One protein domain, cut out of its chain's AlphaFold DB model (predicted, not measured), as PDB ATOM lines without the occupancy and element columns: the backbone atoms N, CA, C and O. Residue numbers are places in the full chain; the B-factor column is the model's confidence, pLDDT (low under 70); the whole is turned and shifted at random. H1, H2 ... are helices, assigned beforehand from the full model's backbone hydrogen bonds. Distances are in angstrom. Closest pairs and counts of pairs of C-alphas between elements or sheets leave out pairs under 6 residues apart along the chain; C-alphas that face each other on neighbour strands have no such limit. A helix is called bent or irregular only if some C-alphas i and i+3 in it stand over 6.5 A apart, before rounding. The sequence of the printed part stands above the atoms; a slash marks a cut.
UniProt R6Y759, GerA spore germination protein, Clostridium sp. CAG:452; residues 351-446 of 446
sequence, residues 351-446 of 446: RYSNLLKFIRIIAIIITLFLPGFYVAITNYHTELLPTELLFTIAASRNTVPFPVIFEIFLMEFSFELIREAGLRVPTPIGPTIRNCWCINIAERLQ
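This is residues 351 to 446 of the 446 residues of the protein "GerA spore germination protein" of Clostridium sp. CAG:452 (UniProt R6Y759). A loose, open frame of helices: a long bent helix, H1, runs along one side, a helical hairpin of H3 and H4 runs along the other, and the short H2 lies across the end between them. The second arm of H1 comes near the beginning of H3, while the first arm turns away from it, and residues 351 to 370 of H1 stick out. The 96 printed residues hold four named helices, in the order H1, H2, H3, H4, and no named strand; the class is all helix. The whole is loose, with a radius of gyration of the C-alphas of 16.8 A and spans of 40 by 35 by 21 A.

The longest helix is H1, residues 351 to 380, beginning with C-alpha 351 at (-60.880, 20.317, 10.778). By its hydrogen bonds it was assigned as one helix, but it is bent: C-alphas 368 and 371 are 7.2 A apart. Its arms are H1a, residues 351 to 368, 25.9 A from first to last C-alpha, and H1b, residues 371 to 380, 14.0 A. H2 is residues 387 to 397, 15.2 A. H3 is residues 404 to 424, 30.7 A, beginning with C-alpha 404 at (-49.338, -7.654, 39.011). H4 is residues 430 to 445, 23.3 A, ending with C-alpha 445 at (-39.146, -6.182, 29.320).

The lines of H1a and H1b stand at a steep tilt of 46 degrees. H1a touches no other helix. H1b and H3 only just touch, with 3 pairs of C-alphas within 8 A, and H3 does so with residues 404 to 408 alone; the closest C-alphas are those of Val 375 and Ile 405, 6.6 A apart. These two run opposite ways at a shallow tilt of 16 degrees. H3 and H4 form a helical hairpin, opposite ways at a shallow tilt of 22 degrees. They touch through residues 418 to 423 of H3 and 430 to 434 of H4 alone, with the closest C-alphas, those of Gly 422 and Gly 430, 4.9 A apart. H2 touches no helix: it is only just apart from H4, the closest C-alphas being 8.3 A apart, and from H1b, at 8.5 A. In H1a, H1b, H2 and H4 every O i to N i+4 pair is within hydrogen-bond range; in H3, 16 of 17 are.

The C-alphas farthest apart are those of Arg 351 and Pro 401, at 50.1 A. The printed part has no cut and ends at residue 446, the chain's last. The link from H3 to H4 is tight, those from H1 to H2 and H2 to H3 are short, and no link is long. Residues 397 to 402 and 439 to 444 also stand free. The mean pLDDT of the printed part is 78.6; residues 426 to 446 are under 70, and H4 has a mean of 56.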
ATOM      1  N   ARG A 351     -60.977  21.770  11.034       92.25
ATOM      2  CA  ARG A 351     -60.880  20.317  10.778       92.25
ATOM      3  C   ARG A 351     -59.695  19.674  11.498       92.25
ATOM      4  O   ARG A 351     -59.831  18.586  12.042       92.25
ATOM      5  N   TYR A 352     -58.544  20.343  11.485       90.38
ATOM      6  CA  TYR A 352     -57.327  19.849  12.125       90.38
ATOM      7  C   TYR A 352     -57.399  20.020  13.646       90.38
ATOM      8  O   TYR A 352     -57.101  19.088  14.382       90.38
ATOM      9  N   SER A 353     -57.894  21.171  14.101       88.94
ATOM     10  CA  SER A 353     -58.152  21.457  15.516       88.94
ATOM     11  C   SER A 353     -59.090  20.416  16.150       88.94
ATOM     12  O   SER A 353     -58.752  19.797  17.156       88.94
ATOM     13  N   ASN A 354     -60.217  20.108  15.498       89.56
ATOM     14  CA  ASN A 354     -61.156  19.089  15.979       89.56
ATOM     15  C   ASN A 354     -60.562  17.675  15.962       89.56
ATOM     16  O   ASN A 354     -60.815  16.905  16.885       89.56
ATOM     17  N   LEU A 355     -59.751  17.334  14.951       92.38
ATOM     18  CA  LEU A 355     -59.037  16.056  14.923       92.38
ATOM     19  C   LEU A 355     -58.082  15.934  16.119       92.38
ATOM     20  O   LEU A 355     -58.079  14.902  16.784       92.38
ATOM     21  N   LEU A 356     -57.313  16.983  16.430       90.25
ATOM     22  CA  LEU A 356     -56.424  16.993  17.593       90.25
ATOM     23  C   LEU A 356     -57.200  16.855  18.904       90.25
ATOM     24  O   LEU A 356     -56.818  16.042  19.743       90.25
ATOM     25  N   LYS A 357     -58.313  17.581  19.069       88.44
ATOM     26  CA  LYS A 357     -59.181  17.437  20.249       88.44
ATOM     27  C   LYS A 357     -59.709  16.007  20.388       88.44
ATOM     28  O   LYS A 357     -59.671  15.451  21.481       88.44
ATOM     29  N   PHE A 358     -60.121  15.378  19.288       91.06
ATOM     30  CA  PHE A 358     -60.572  13.985  19.283       91.06
ATOM     31  C   PHE A 358     -59.455  13.001  19.660       91.06
ATOM     32  O   PHE A 358     -59.666  12.120  20.492       91.06
ATOM     33  N   ILE A 359     -58.245  13.188  19.121       93.19
ATOM     34  CA  ILE A 359     -57.070  12.387  19.493       93.19
ATOM     35  C   ILE A 359     -56.754  12.551  20.984       93.19
ATOM     36  O   ILE A 359     -56.478  11.555  21.644       93.19
ATOM     37  N   ARG A 360     -56.840  13.771  21.542       91.00
ATOM     38  CA  ARG A 360     -56.633  13.999  22.984       91.00
ATOM     39  C   ARG A 360     -57.695  13.293  23.836       91.00
ATOM     40  O   ARG A 360     -57.337  12.705  24.849       91.00
ATOM     41  N   ILE A 361     -58.964  13.272  23.413       91.56
ATOM     42  CA  ILE A 361     -60.030  12.519  24.107       91.56
ATOM     43  C   ILE A 361     -59.722  11.021  24.106       91.56
ATOM     44  O   ILE A 361     -59.767  10.387  25.157       91.56
ATOM     45  N   ILE A 362     -59.367  10.459  22.946       94.50
ATOM     46  CA  ILE A 362     -58.985   9.044  22.843       94.50
ATOM     47  C   ILE A 362     -57.763   8.752  23.714       94.50
ATOM     48  O   ILE A 362     -57.750   7.749  24.420       94.50
ATOM     49  N   ALA A 363     -56.756   9.627  23.701       92.69
ATOM     50  CA  ALA A 363     -55.559   9.468  24.515       92.69
ATOM     51  C   ALA A 363     -55.896   9.443  26.012       92.69
ATOM     52  O   ALA A 363     -55.420   8.556  26.707       92.69
ATOM     53  N   ILE A 364     -56.772  10.333  26.492       90.19
ATOM     54  CA  ILE A 364     -57.231  10.332  27.890       90.19
ATOM     55  C   ILE A 364     -57.924   9.010  28.238       90.19
ATOM     56  O   ILE A 364     -57.628   8.428  29.278       90.19
ATOM     57  N   ILE A 365     -58.801   8.505  27.363       93.12
ATOM     58  CA  ILE A 365     -59.483   7.216  27.562       93.12
ATOM     59  C   ILE A 365     -58.454   6.079  27.631       93.12
ATOM     60  O   ILE A 365     -58.477   5.283  28.565       93.12
ATOM     61  N   ILE A 366     -57.518   6.013  26.682       93.56
ATOM     62  CA  ILE A 366     -56.484   4.971  26.669       93.56
ATOM     63  C   ILE A 366     -55.629   5.068  27.931       93.56
ATOM     64  O   ILE A 366     -55.503   4.080  28.638       93.56
ATOM     65  N   THR A 367     -55.084   6.235  28.265       88.50
ATOM     66  CA  THR A 367     -54.226   6.405  29.446       88.50
ATOM     67  C   THR A 367     -54.951   6.047  30.743       88.50
ATOM     68  O   THR A 367     -54.355   5.409  31.605       88.50
ATOM     69  N   LEU A 368     -56.237   6.387  30.869       89.69
ATOM     70  CA  LEU A 368     -57.023   6.080  32.064       89.69
ATOM     71  C   LEU A 368     -57.343   4.582  32.194       89.69
ATOM     72  O   LEU A 368     -57.284   4.036  33.294       89.69
ATOM     73  N   PHE A 369     -57.692   3.906  31.093       92.62
ATOM     74  CA  PHE A 369     -58.159   2.516  31.141       92.62
ATOM     75  C   PHE A 369     -57.072   1.468  30.857       92.62
ATOM     76  O   PHE A 369     -57.236   0.319  31.267       92.62
ATOM     77  N   LEU A 370     -55.969   1.812  30.185       89.50
ATOM     78  CA  LEU A 370     -54.942   0.857  29.744       89.50
ATOM     79  C   LEU A 370     -54.294   0.072  30.901       89.50
ATOM     80  O   LEU A 370     -54.217  -1.154  30.779       89.50
ATOM     81  N   PRO A 371     -53.900   0.686  32.038       86.69
ATOM     82  CA  PRO A 371     -53.360  -0.072  33.170       86.69
ATOM     83  C   PRO A 371     -54.386  -1.058  33.745       86.69
ATOM     84  O   PRO A 371     -54.057  -2.205  34.047       86.69
ATOM     85  N   GLY A 372     -55.654  -0.641  33.832       89.06
ATOM     86  CA  GLY A 372     -56.754  -1.489  34.297       89.06
ATOM     87  C   GLY A 372     -57.037  -2.658  33.350       89.06
ATOM     88  O   GLY A 372     -57.175  -3.797  33.799       89.06
ATOM     89  N   PHE A 373     -57.056  -2.406  32.038       89.19
ATOM     90  CA  PHE A 373     -57.198  -3.452  31.026       89.19
ATOM     91  C   PHE A 373     -56.045  -4.453  31.074       89.19
ATOM     92  O   PHE A 373     -56.286  -5.657  30.992       89.19
ATOM     93  N   TYR A 374     -54.812  -3.983  31.268       86.44
ATOM     94  CA  TYR A 374     -53.655  -4.861  31.406       86.44
ATOM     95  C   TYR A 374     -53.796  -5.810  32.609       86.44
ATOM     96  O   TYR A 374     -53.612  -7.021  32.458       86.44
ATOM     97  N   VAL A 375     -54.231  -5.318  33.777       87.25
ATOM     98  CA  VAL A 375     -54.524  -6.174  34.947       87.25
ATOM     99  C   VAL A 375     -55.640  -7.175  34.652       87.25
ATOM    100  O   VAL A 375     -55.532  -8.345  35.031       87.25
ATOM    101  N   ALA A 376     -56.715  -6.727  33.999       89.19
ATOM    102  CA  ALA A 376     -57.888  -7.552  33.725       89.19
ATOM    103  C   ALA A 376     -57.572  -8.714  32.772       89.19
ATOM    104  O   ALA A 376     -57.973  -9.851  33.028       89.19
ATOM    105  N   ILE A 377     -56.818  -8.451  31.702       88.06
ATOM    106  CA  ILE A 377     -56.434  -9.468  30.716       88.06
ATOM    107  C   ILE A 377     -55.446 -10.461  31.333       88.06
ATOM    108  O   ILE A 377     -55.650 -11.668  31.242       88.06
ATOM    109  N   THR A 378     -54.410  -9.971  32.021       83.19
ATOM    110  CA  THR A 378     -53.345 -10.834  32.561       83.19
ATOM    111  C   THR A 378     -53.798 -11.733  33.712       83.19
ATOM    112  O   THR A 378     -53.250 -12.823  33.859       83.19
ATOM    113  N   ASN A 379     -54.785 -11.318  34.518       83.88
ATOM    114  CA  ASN A 379     -55.257 -12.115  35.660       83.88
ATOM    115  C   ASN A 379     -56.563 -12.876  35.406       83.88
ATOM    116  O   ASN A 379     -56.747 -13.932  36.007       83.88
ATOM    117  N   TYR A 380     -57.470 -12.363  34.566       85.88
ATOM    118  CA  TYR A 380     -58.811 -12.946  34.407       85.88
ATOM    119  C   TYR A 380     -59.104 -13.486  33.003       85.88
ATOM    120  O   TYR A 380     -59.885 -14.422  32.889       85.88
ATOM    121  N   HIS A 381     -58.499 -12.934  31.943       87.50
ATOM    122  CA  HIS A 381     -58.787 -13.316  30.550       87.50
ATOM    123  C   HIS A 381     -57.504 -13.646  29.778       87.50
ATOM    124  O   HIS A 381     -57.216 -13.067  28.729       87.50
ATOM    125  N   THR A 382     -56.722 -14.591  30.297       82.19
ATOM    126  CA  THR A 382     -55.443 -15.007  29.699       82.19
ATOM    127  C   THR A 382     -55.602 -15.633  28.313       82.19
ATOM    128  O   THR A 382     -54.666 -15.589  27.521       82.19
ATOM    129  N   GLU A 383     -56.792 -16.144  27.989       84.69
ATOM    130  CA  GLU A 383     -57.142 -16.714  26.680       84.69
ATOM    131  C   GLU A 383     -57.128 -15.688  25.535       84.69
ATOM    132  O   GLU A 383     -57.027 -16.067  24.370       84.69
ATOM    133  N   LEU A 384     -57.204 -14.387  25.843       86.00
ATOM    134  CA  LEU A 384     -57.100 -13.321  24.840       86.00
ATOM    135  C   LEU A 384     -55.661 -13.102  24.353       86.00
ATOM    136  O   LEU A 384     -55.451 -12.444  23.333       86.00
ATOM    137  N   LEU A 385     -54.668 -13.616  25.083       85.06
ATOM    138  CA  LEU A 385     -53.259 -13.475  24.739       85.06
ATOM    139  C   LEU A 385     -52.792 -14.675  23.905       85.06
ATOM    140  O   LEU A 385     -53.093 -15.819  24.254       85.06
ATOM    141  N   PRO A 386     -51.999 -14.453  22.840       88.25
ATOM    142  CA  PRO A 386     -51.312 -15.540  22.157       88.25
ATOM    143  C   PRO A 386     -50.489 -16.365  23.150       88.25
ATOM    144  O   PRO A 386     -49.813 -15.812  24.023       88.25
ATOM    145  N   THR A 387     -50.517 -17.686  22.999       85.94
ATOM    146  CA  THR A 387     -49.854 -18.622  23.919       85.94
ATOM    147  C   THR A 387     -48.360 -18.341  24.068       85.94
ATOM    148  O   THR A 387     -47.841 -18.416  25.179       85.94
ATOM    149  N   GLU A 388     -47.677 -17.947  22.992       86.12
ATOM    150  CA  GLU A 388     -46.261 -17.558  23.030       86.12
ATOM    151  C   GLU A 388     -46.009 -16.370  23.973       86.12
ATOM    152  O   GLU A 388     -45.118 -16.429  24.819       86.12
ATOM    153  N   LEU A 389     -46.839 -15.323  23.898       82.44
ATOM    154  CA  LEU A 389     -46.729 -14.139  24.756       82.44
ATOM    155  C   LEU A 389     -47.044 -14.481  26.220       82.44
ATOM    156  O   LEU A 389     -46.372 -14.001  27.132       82.44
ATOM    157  N   LEU A 390     -48.043 -15.340  26.442       83.06
ATOM    158  CA  LEU A 390     -48.423 -15.801  27.776       83.06
ATOM    159  C   LEU A 390     -47.265 -16.532  28.469       83.06
ATOM    160  O   LEU A 390     -46.994 -16.266  29.639       83.06
ATOM    161  N   PHE A 391     -46.570 -17.432  27.762       83.19
ATOM    162  CA  PHE A 391     -45.430 -18.157  28.328       83.19
ATOM    163  C   PHE A 391     -44.263 -17.228  28.660       83.19
ATOM    164  O   PHE A 391     -43.661 -17.385  29.721       83.19
ATOM    165  N   THR A 392     -43.989 -16.227  27.820       82.88
ATOM    166  CA  THR A 392     -42.972 -15.206  28.109       82.88
ATOM    167  C   THR A 392     -43.323 -14.400  29.359       82.88
ATOM    168  O   THR A 392     -42.482 -14.243  30.241       82.88
ATOM    169  N   ILE A 393     -44.580 -13.959  29.493       81.44
ATOM    170  CA  ILE A 393     -45.052 -13.227  30.681       81.44
ATOM    171  C   ILE A 393     -45.001 -14.120  31.930       81.44
ATOM    172  O   ILE A 393     -44.596 -13.680  33.001       81.44
ATOM    173  N   ALA A 394     -45.389 -15.391  31.828       80.25
ATOM    174  CA  ALA A 394     -45.322 -16.318  32.956       80.25
ATOM    175  C   ALA A 394     -43.870 -16.588  33.394       80.25
ATOM    176  O   ALA A 394     -43.585 -16.645  34.591       80.25
ATOM    177  N   ALA A 395     -42.945 -16.715  32.438       82.00
ATOM    178  CA  ALA A 395     -41.525 -16.907  32.707       82.00
ATOM    179  C   ALA A 395     -40.891 -15.676  33.374       82.00
ATOM    180  O   ALA A 395     -40.170 -15.837  34.359       82.00
ATOM    181  N   SER A 396     -41.200 -14.464  32.900       79.00
ATOM    182  CA  SER A 396     -40.699 -13.219  33.499       79.00
ATOM    183  C   SER A 396     -41.282 -12.952  34.888       79.00
ATOM    184  O   SER A 396     -40.616 -12.369  35.739       79.00
ATOM    185  N   ARG A 397     -42.499 -13.430  35.166       74.88
ATOM    186  CA  ARG A 397     -43.126 -13.293  36.486       74.88
ATOM    187  C   ARG A 397     -42.591 -14.258  37.536       74.88
ATOM    188  O   ARG A 397     -42.659 -13.941  38.718       74.88
ATOM    189  N   ASN A 398     -42.036 -15.407  37.151       74.94
ATOM    190  CA  ASN A 398     -41.495 -16.371  38.118       74.94
ATOM    191  C   ASN A 398     -40.320 -15.819  38.944       74.94
ATOM    192  O   ASN A 398     -40.055 -16.312  40.039       74.94
ATOM    193  N   THR A 399     -39.616 -14.802  38.449       72.56
ATOM    194  CA  THR A 399     -38.501 -14.150  39.151       72.56
ATOM    195  C   THR A 399     -38.942 -13.017  40.082       72.56
ATOM    196  O   THR A 399     -38.119 -12.538  40.864       72.56
ATOM    197  N   VAL A 400     -40.217 -12.600  40.050       78.50
ATOM    198  CA  VAL A 400     -40.731 -11.457  40.822       78.50
ATOM    199  C   VAL A 400     -41.803 -11.914  41.825       78.50
ATOM    200  O   VAL A 400     -42.833 -12.454  41.430       78.50
ATOM    201  N   PRO A 401     -41.629 -11.668  43.138       77.94
ATOM    202  CA  PRO A 401     -42.529 -12.188  44.173       77.94
ATOM    203  C   PRO A 401     -43.837 -11.390  44.352       77.94
ATOM    204  O   PRO A 401     -44.627 -11.711  45.241       77.94
ATOM    205  N   PHE A 402     -44.076 -10.337  43.562       80.56
ATOM    206  CA  PHE A 402     -45.205  -9.422  43.752       80.56
ATOM    207  C   PHE A 402     -46.387  -9.702  42.802       80.56
ATOM    208  O   PHE A 402     -46.188 -10.083  41.646       80.56
ATOM    209  N   PRO A 403     -47.641  -9.488  43.250       82.19
ATOM    210  CA  PRO A 403     -48.805  -9.499  42.366       82.19
ATOM    211  C   PRO A 403     -48.760  -8.361  41.336       82.19
ATOM    212  O   PRO A 403     -48.328  -7.253  41.652       82.19
ATOM    213  N   VAL A 404     -49.324  -8.602  40.148       81.31
ATOM    214  CA  VAL A 404     -49.338  -7.654  39.011       81.31
ATOM    215  C   VAL A 404     -49.920  -6.286  39.389       81.31
ATOM    216  O   VAL A 404     -49.427  -5.251  38.957       81.31
ATOM    217  N   ILE A 405     -50.948  -6.256  40.242       85.31
ATOM    218  CA  ILE A 405     -51.557  -4.993  40.679       85.31
ATOM    219  C   ILE A 405     -50.585  -4.119  41.482       85.31
ATOM    220  O   ILE A 405     -50.564  -2.904  41.313       85.31
ATOM    221  N   PHE A 406     -49.755  -4.732  42.331       86.19
ATOM    222  CA  PHE A 406     -48.784  -4.006  43.145       86.19
ATOM    223  C   PHE A 406     -47.627  -3.490  42.287       86.19
ATOM    224  O   PHE A 406     -47.179  -2.362  42.472       86.19
ATOM    225  N   GLU A 407     -47.194  -4.288  41.312       82.50
ATOM    226  CA  GLU A 407     -46.184  -3.900  40.329       82.50
ATOM    227  C   GLU A 407     -46.599  -2.646  39.548       82.50
ATOM    228  O   GLU A 407     -45.822  -1.699  39.453       82.50
ATOM    229  N   ILE A 408     -47.843  -2.590  39.064       85.00
ATOM    230  CA  ILE A 408     -48.348  -1.441  38.297       85.00
ATOM    231  C   ILE A 408     -48.478  -0.194  39.168       85.00
ATOM    232  O   ILE A 408     -48.112   0.885  38.717       85.00
ATOM    233  N   PHE A 409     -48.939  -0.314  40.418       88.19
ATOM    234  CA  PHE A 409     -48.953   0.834  41.330       88.19
ATOM    235  C   PHE A 409     -47.543   1.366  41.601       88.19
ATOM    236  O   PHE A 409     -47.346   2.579  41.643       88.19
ATOM    237  N   LEU A 410     -46.558   0.475  41.756       87.44
ATOM    238  CA  LEU A 410     -45.159   0.865  41.928       87.44
ATOM    239  C   LEU A 410     -44.620   1.535  40.655       87.44
ATOM    240  O   LEU A 410     -43.942   2.560  40.748       87.44
ATOM    241  N   MET A 411     -44.962   1.009  39.476       84.19
ATOM    242  CA  MET A 411     -44.601   1.598  38.184       84.19
ATOM    243  C   MET A 411     -45.205   2.999  38.009       84.19
ATOM    244  O   MET A 411     -44.470   3.928  37.683       84.19
ATOM    245  N   GLU A 412     -46.499   3.171  38.283       86.50
ATOM    246  CA  GLU A 412     -47.202   4.455  38.168       86.50
ATOM    247  C   GLU A 412     -46.639   5.488  39.154       86.50
ATOM    248  O   GLU A 412     -46.330   6.620  38.783       86.50
ATOM    249  N   PHE A 413     -46.399   5.078  40.403       88.31
ATOM    250  CA  PHE A 413     -45.739   5.919  41.399       88.31
ATOM    251  C   PHE A 413     -44.325   6.329  40.963       88.31
ATOM    252  O   PHE A 413     -43.941   7.489  41.105       88.31
ATOM    253  N   SER A 414     -43.552   5.398  40.393       86.75
ATOM    254  CA  SER A 414     -42.219   5.701  39.857       86.75
ATOM    255  C   SER A 414     -42.293   6.694  38.699       86.75
ATOM    256  O   SER A 414     -41.468   7.603  38.619       86.75
ATOM    257  N   PHE A 415     -43.292   6.555  37.825       83.19
ATOM    258  CA  PHE A 415     -43.506   7.469  36.709       83.19
ATOM    259  C   PHE A 415     -43.843   8.883  37.194       83.19
ATOM    260  O   PHE A 415     -43.249   9.845  36.707       83.19
ATOM    261  N   GLU A 416     -44.712   9.023  38.197       85.56
ATOM    262  CA  GLU A 416     -45.019  10.325  38.802       85.56
ATOM    263  C   GLU A 416     -43.805  10.951  39.499       85.56
ATOM    264  O   GLU A 416     -43.543  12.142  39.319       85.56
ATOM    265  N   LEU A 417     -42.989  10.163  40.210       84.00
ATOM    266  CA  LEU A 417     -41.732  10.657  40.784       84.00
ATOM    267  C   LEU A 417     -40.778  11.194  39.711       84.00
ATOM    268  O   LEU A 417     -40.166  12.248  39.892       84.00
ATOM    269  N   ILE A 418     -40.657  10.492  38.583       81.62
ATOM    270  CA  ILE A 418     -39.826  10.931  37.457       81.62
ATOM    271  C   ILE A 418     -40.420  12.178  36.804       81.62
ATOM    272  O   ILE A 418     -39.672  13.083  36.433       81.62
ATOM    273  N   ARG A 419     -41.747  12.254  36.666       78.88
ATOM    274  CA  ARG A 419     -42.436  13.419  36.106       78.88
ATOM    275  C   ARG A 419     -42.181  14.663  36.954       78.88
ATOM    276  O   ARG A 419     -41.773  15.683  36.404       78.88
ATOM    277  N   GLU A 420     -42.348  14.559  38.270       82.12
ATOM    278  CA  GLU A 420     -42.105  15.652  39.217       82.12
ATOM    279  C   GLU A 420     -40.626  16.061  39.246       82.12
ATOM    280  O   GLU A 420     -40.301  17.250  39.226       82.12
ATOM    281  N   ALA A 421     -39.708  15.089  39.215       80.81
ATOM    282  CA  ALA A 421     -38.282  15.369  39.088       80.81
ATOM    283  C   ALA A 421     -37.971  16.087  37.762       80.81
ATOM    284  O   ALA A 421     -37.228  17.065  37.748       80.81
ATOM    285  N   GLY A 422     -38.582  15.651  36.657       74.62
ATOM    286  CA  GLY A 422     -38.392  16.219  35.325       74.62
ATOM    287  C   GLY A 422     -38.879  17.661  35.184       74.62
ATOM    288  O   GLY A 422     -38.249  18.425  34.460       74.62
ATOM    289  N   LEU A 423     -39.943  18.056  35.892       71.62
ATOM    290  CA  LEU A 423     -40.463  19.434  35.889       71.62
ATOM    291  C   LEU A 423     -39.539  20.429  36.608       71.62
ATOM    292  O   LEU A 423     -39.560  21.620  36.306       71.62
ATOM    293  N   ARG A 424     -38.719  19.954  37.550       76.38
ATOM    294  CA  ARG A 424     -37.763  20.781  38.308       76.38
ATOM    295  C   ARG A 424     -36.361  20.794  37.695       76.38
ATOM    296  O   ARG A 424     -35.523  21.596  38.106       76.38
ATOM    297  N   VAL A 425     -36.094  19.918  36.725       72.56
ATOM    298  CA  VAL A 425     -34.843  19.887  35.960       72.56
ATOM    299  C   VAL A 425     -34.940  20.896  34.803       72.56
ATOM    300  O   VAL A 425     -35.969  20.948  34.132       72.56
ATOM    301  N   PRO A 426     -33.889  21.690  34.522       56.56
ATOM    302  CA  PRO A 426     -33.897  22.651  33.423       56.56
ATOM    303  C   PRO A 426     -34.304  22.027  32.076       56.56
ATOM    304  O   PRO A 426     -33.870  20.926  31.717       56.56
ATOM    305  N   THR A 427     -35.082  22.787  31.301       58.84
ATOM    306  CA  THR A 427     -35.738  22.420  30.032       58.84
ATOM    307  C   THR A 427     -34.906  21.617  29.015       58.84
ATOM    308  O   THR A 427     -35.492  20.743  28.378       58.84
ATOM    309  N   PRO A 428     -33.581  21.808  28.839       56.16
ATOM    310  CA  PRO A 428     -32.827  21.005  27.870       56.16
ATOM    311  C   PRO A 428     -32.613  19.528  28.260       56.16
ATOM    312  O   PRO A 428     -32.227  18.742  27.398       56.16
ATOM    313  N   ILE A 429     -32.839  19.119  29.518       54.09
ATOM    314  CA  ILE A 429     -32.486  17.764  30.005       54.09
ATOM    315  C   ILE A 429     -33.730  16.923  30.364       54.09
ATOM    316  O   ILE A 429     -33.679  15.691  30.339       54.09
ATOM    317  N   GLY A 430     -34.871  17.566  30.635       57.66
ATOM    318  CA  GLY A 430     -36.117  16.900  31.045       57.66
ATOM    319  C   GLY A 430     -36.633  15.824  30.068       57.66
ATOM    320  O   GLY A 430     -36.875  14.691  30.496       57.66
ATOM    321  N   PRO A 431     -36.763  16.111  28.753       60.91
ATOM    322  CA  PRO A 431     -37.207  15.118  27.769       60.91
ATOM    323  C   PRO A 431     -36.260  13.913  27.648       60.91
ATOM    324  O   PRO A 431     -36.704  12.783  27.446       60.91
ATOM    325  N   THR A 432     -34.955  14.134  27.822       62.00
ATOM    326  CA  THR A 432     -33.916  13.106  27.678       62.00
ATOM    327  C   THR A 432     -33.986  12.062  28.792       62.00
ATOM    328  O   THR A 432     -33.910  10.870  28.511       62.00
ATOM    329  N   ILE A 433     -34.212  12.482  30.044       64.31
ATOM    330  CA  ILE A 433     -34.354  11.564  31.191       64.31
ATOM    331  C   ILE A 433     -35.570  10.648  31.010       64.31
ATOM    332  O   ILE A 433     -35.475   9.441  31.239       64.31
ATOM    333  N   ARG A 434     -36.694  11.203  30.539       61.69
ATOM    334  CA  ARG A 434     -37.914  10.432  30.255       61.69
ATOM    335  C   ARG A 434     -37.666   9.377  29.176       61.69
ATOM    336  O   ARG A 434     -37.994   8.211  29.370       61.69
ATOM    337  N   ASN A 435     -37.054   9.778  28.063       65.25
ATOM    338  CA  ASN A 435     -36.812   8.884  26.933       65.25
ATOM    339  C   ASN A 435     -35.801   7.780  27.275       65.25
ATOM    340  O   ASN A 435     -36.046   6.621  26.949       65.25
ATOM    341  N   CYS A 436     -34.709   8.100  27.980       60.34
ATOM    342  CA  CYS A 436     -33.733   7.103  28.429       60.34
ATOM    343  C   CYS A 436     -34.352   6.051  29.358       60.34
ATOM    344  O   CYS A 436     -33.990   4.880  29.276       60.34
ATOM    345  N   TRP A 437     -35.293   6.440  30.220       59.88
ATOM    346  CA  TRP A 437     -35.964   5.501  31.118       59.88
ATOM    347  C   TRP A 437     -36.979   4.612  30.389       59.88
ATOM    348  O   TRP A 437     -36.970   3.401  30.595       59.88
ATOM    349  N   CYS A 438     -37.780   5.176  29.473       60.12
ATOM    350  CA  CYS A 438     -38.664   4.386  28.607       60.12
ATOM    351  C   CYS A 438     -37.886   3.341  27.795       60.12
ATOM    352  O   CYS A 438     -38.336   2.207  27.662       60.12
ATOM    353  N   ILE A 439     -36.704   3.712  27.289       56.81
ATOM    354  CA  ILE A 439     -35.816   2.797  26.567       56.81
ATOM    355  C   ILE A 439     -35.299   1.699  27.502       56.81
ATOM    356  O   ILE A 439     -35.424   0.530  27.165       56.81
ATOM    357  N   ASN A 440     -34.810   2.042  28.698       51.25
ATOM    358  CA  ASN A 440     -34.257   1.060  29.641       51.25
ATOM    359  C   ASN A 440     -35.310   0.054  30.149       51.25
ATOM    360  O   ASN A 440     -35.005  -1.112  30.374       51.25
ATOM    361  N   ILE A 441     -36.565   0.488  30.304       57.59
ATOM    362  CA  ILE A 441     -37.675  -0.407  30.655       57.59
ATOM    363  C   ILE A 441     -38.072  -1.301  29.488       57.59
ATOM    364  O   ILE A 441     -38.264  -2.494  29.699       57.59
ATOM    365  N   ALA A 442     -38.160  -0.763  28.269       48.22
ATOM    366  CA  ALA A 442     -38.426  -1.578  27.086       48.22
ATOM    367  C   ALA A 442     -37.337  -2.646  26.880       48.22
ATOM    368  O   ALA A 442     -37.650  -3.781  26.541       48.22
ATOM    369  N   GLU A 443     -36.079  -2.301  27.167       41.75
ATOM    370  CA  GLU A 443     -34.919  -3.195  27.077       41.75
ATOM    371  C   GLU A 443     -34.872  -4.254  28.194       41.75
ATOM    372  O   GLU A 443     -34.249  -5.293  28.021       41.75
ATOM    373  N   ARG A 444     -35.527  -4.008  29.338       47.09
ATOM    374  CA  ARG A 444     -35.661  -4.980  30.442       47.09
ATOM    375  C   ARG A 444     -36.931  -5.830  30.378       47.09
ATOM    376  O   ARG A 444     -37.034  -6.796  31.132       47.09
ATOM    377  N   LEU A 445     -37.907  -5.436  29.561       41.81
ATOM    378  CA  LEU A 445     -39.146  -6.182  29.320       41.81
ATOM    379  C   LEU A 445     -39.052  -7.122  28.100       41.81
ATOM    380  O   LEU A 445     -39.926  -7.978  27.952       41.81
ATOM    381  N   GLN A 446     -38.027  -6.971  27.250       34.56
ATOM    382  CA  GLN A 446     -37.578  -7.981  26.275       34.56
ATOM    383  C   GLN A 446     -36.634  -8.983  26.937       34.56
ATOM    384  O   GLN A 446     -36.683 -10.165  26.523       34.56
TER     385      GLN A 446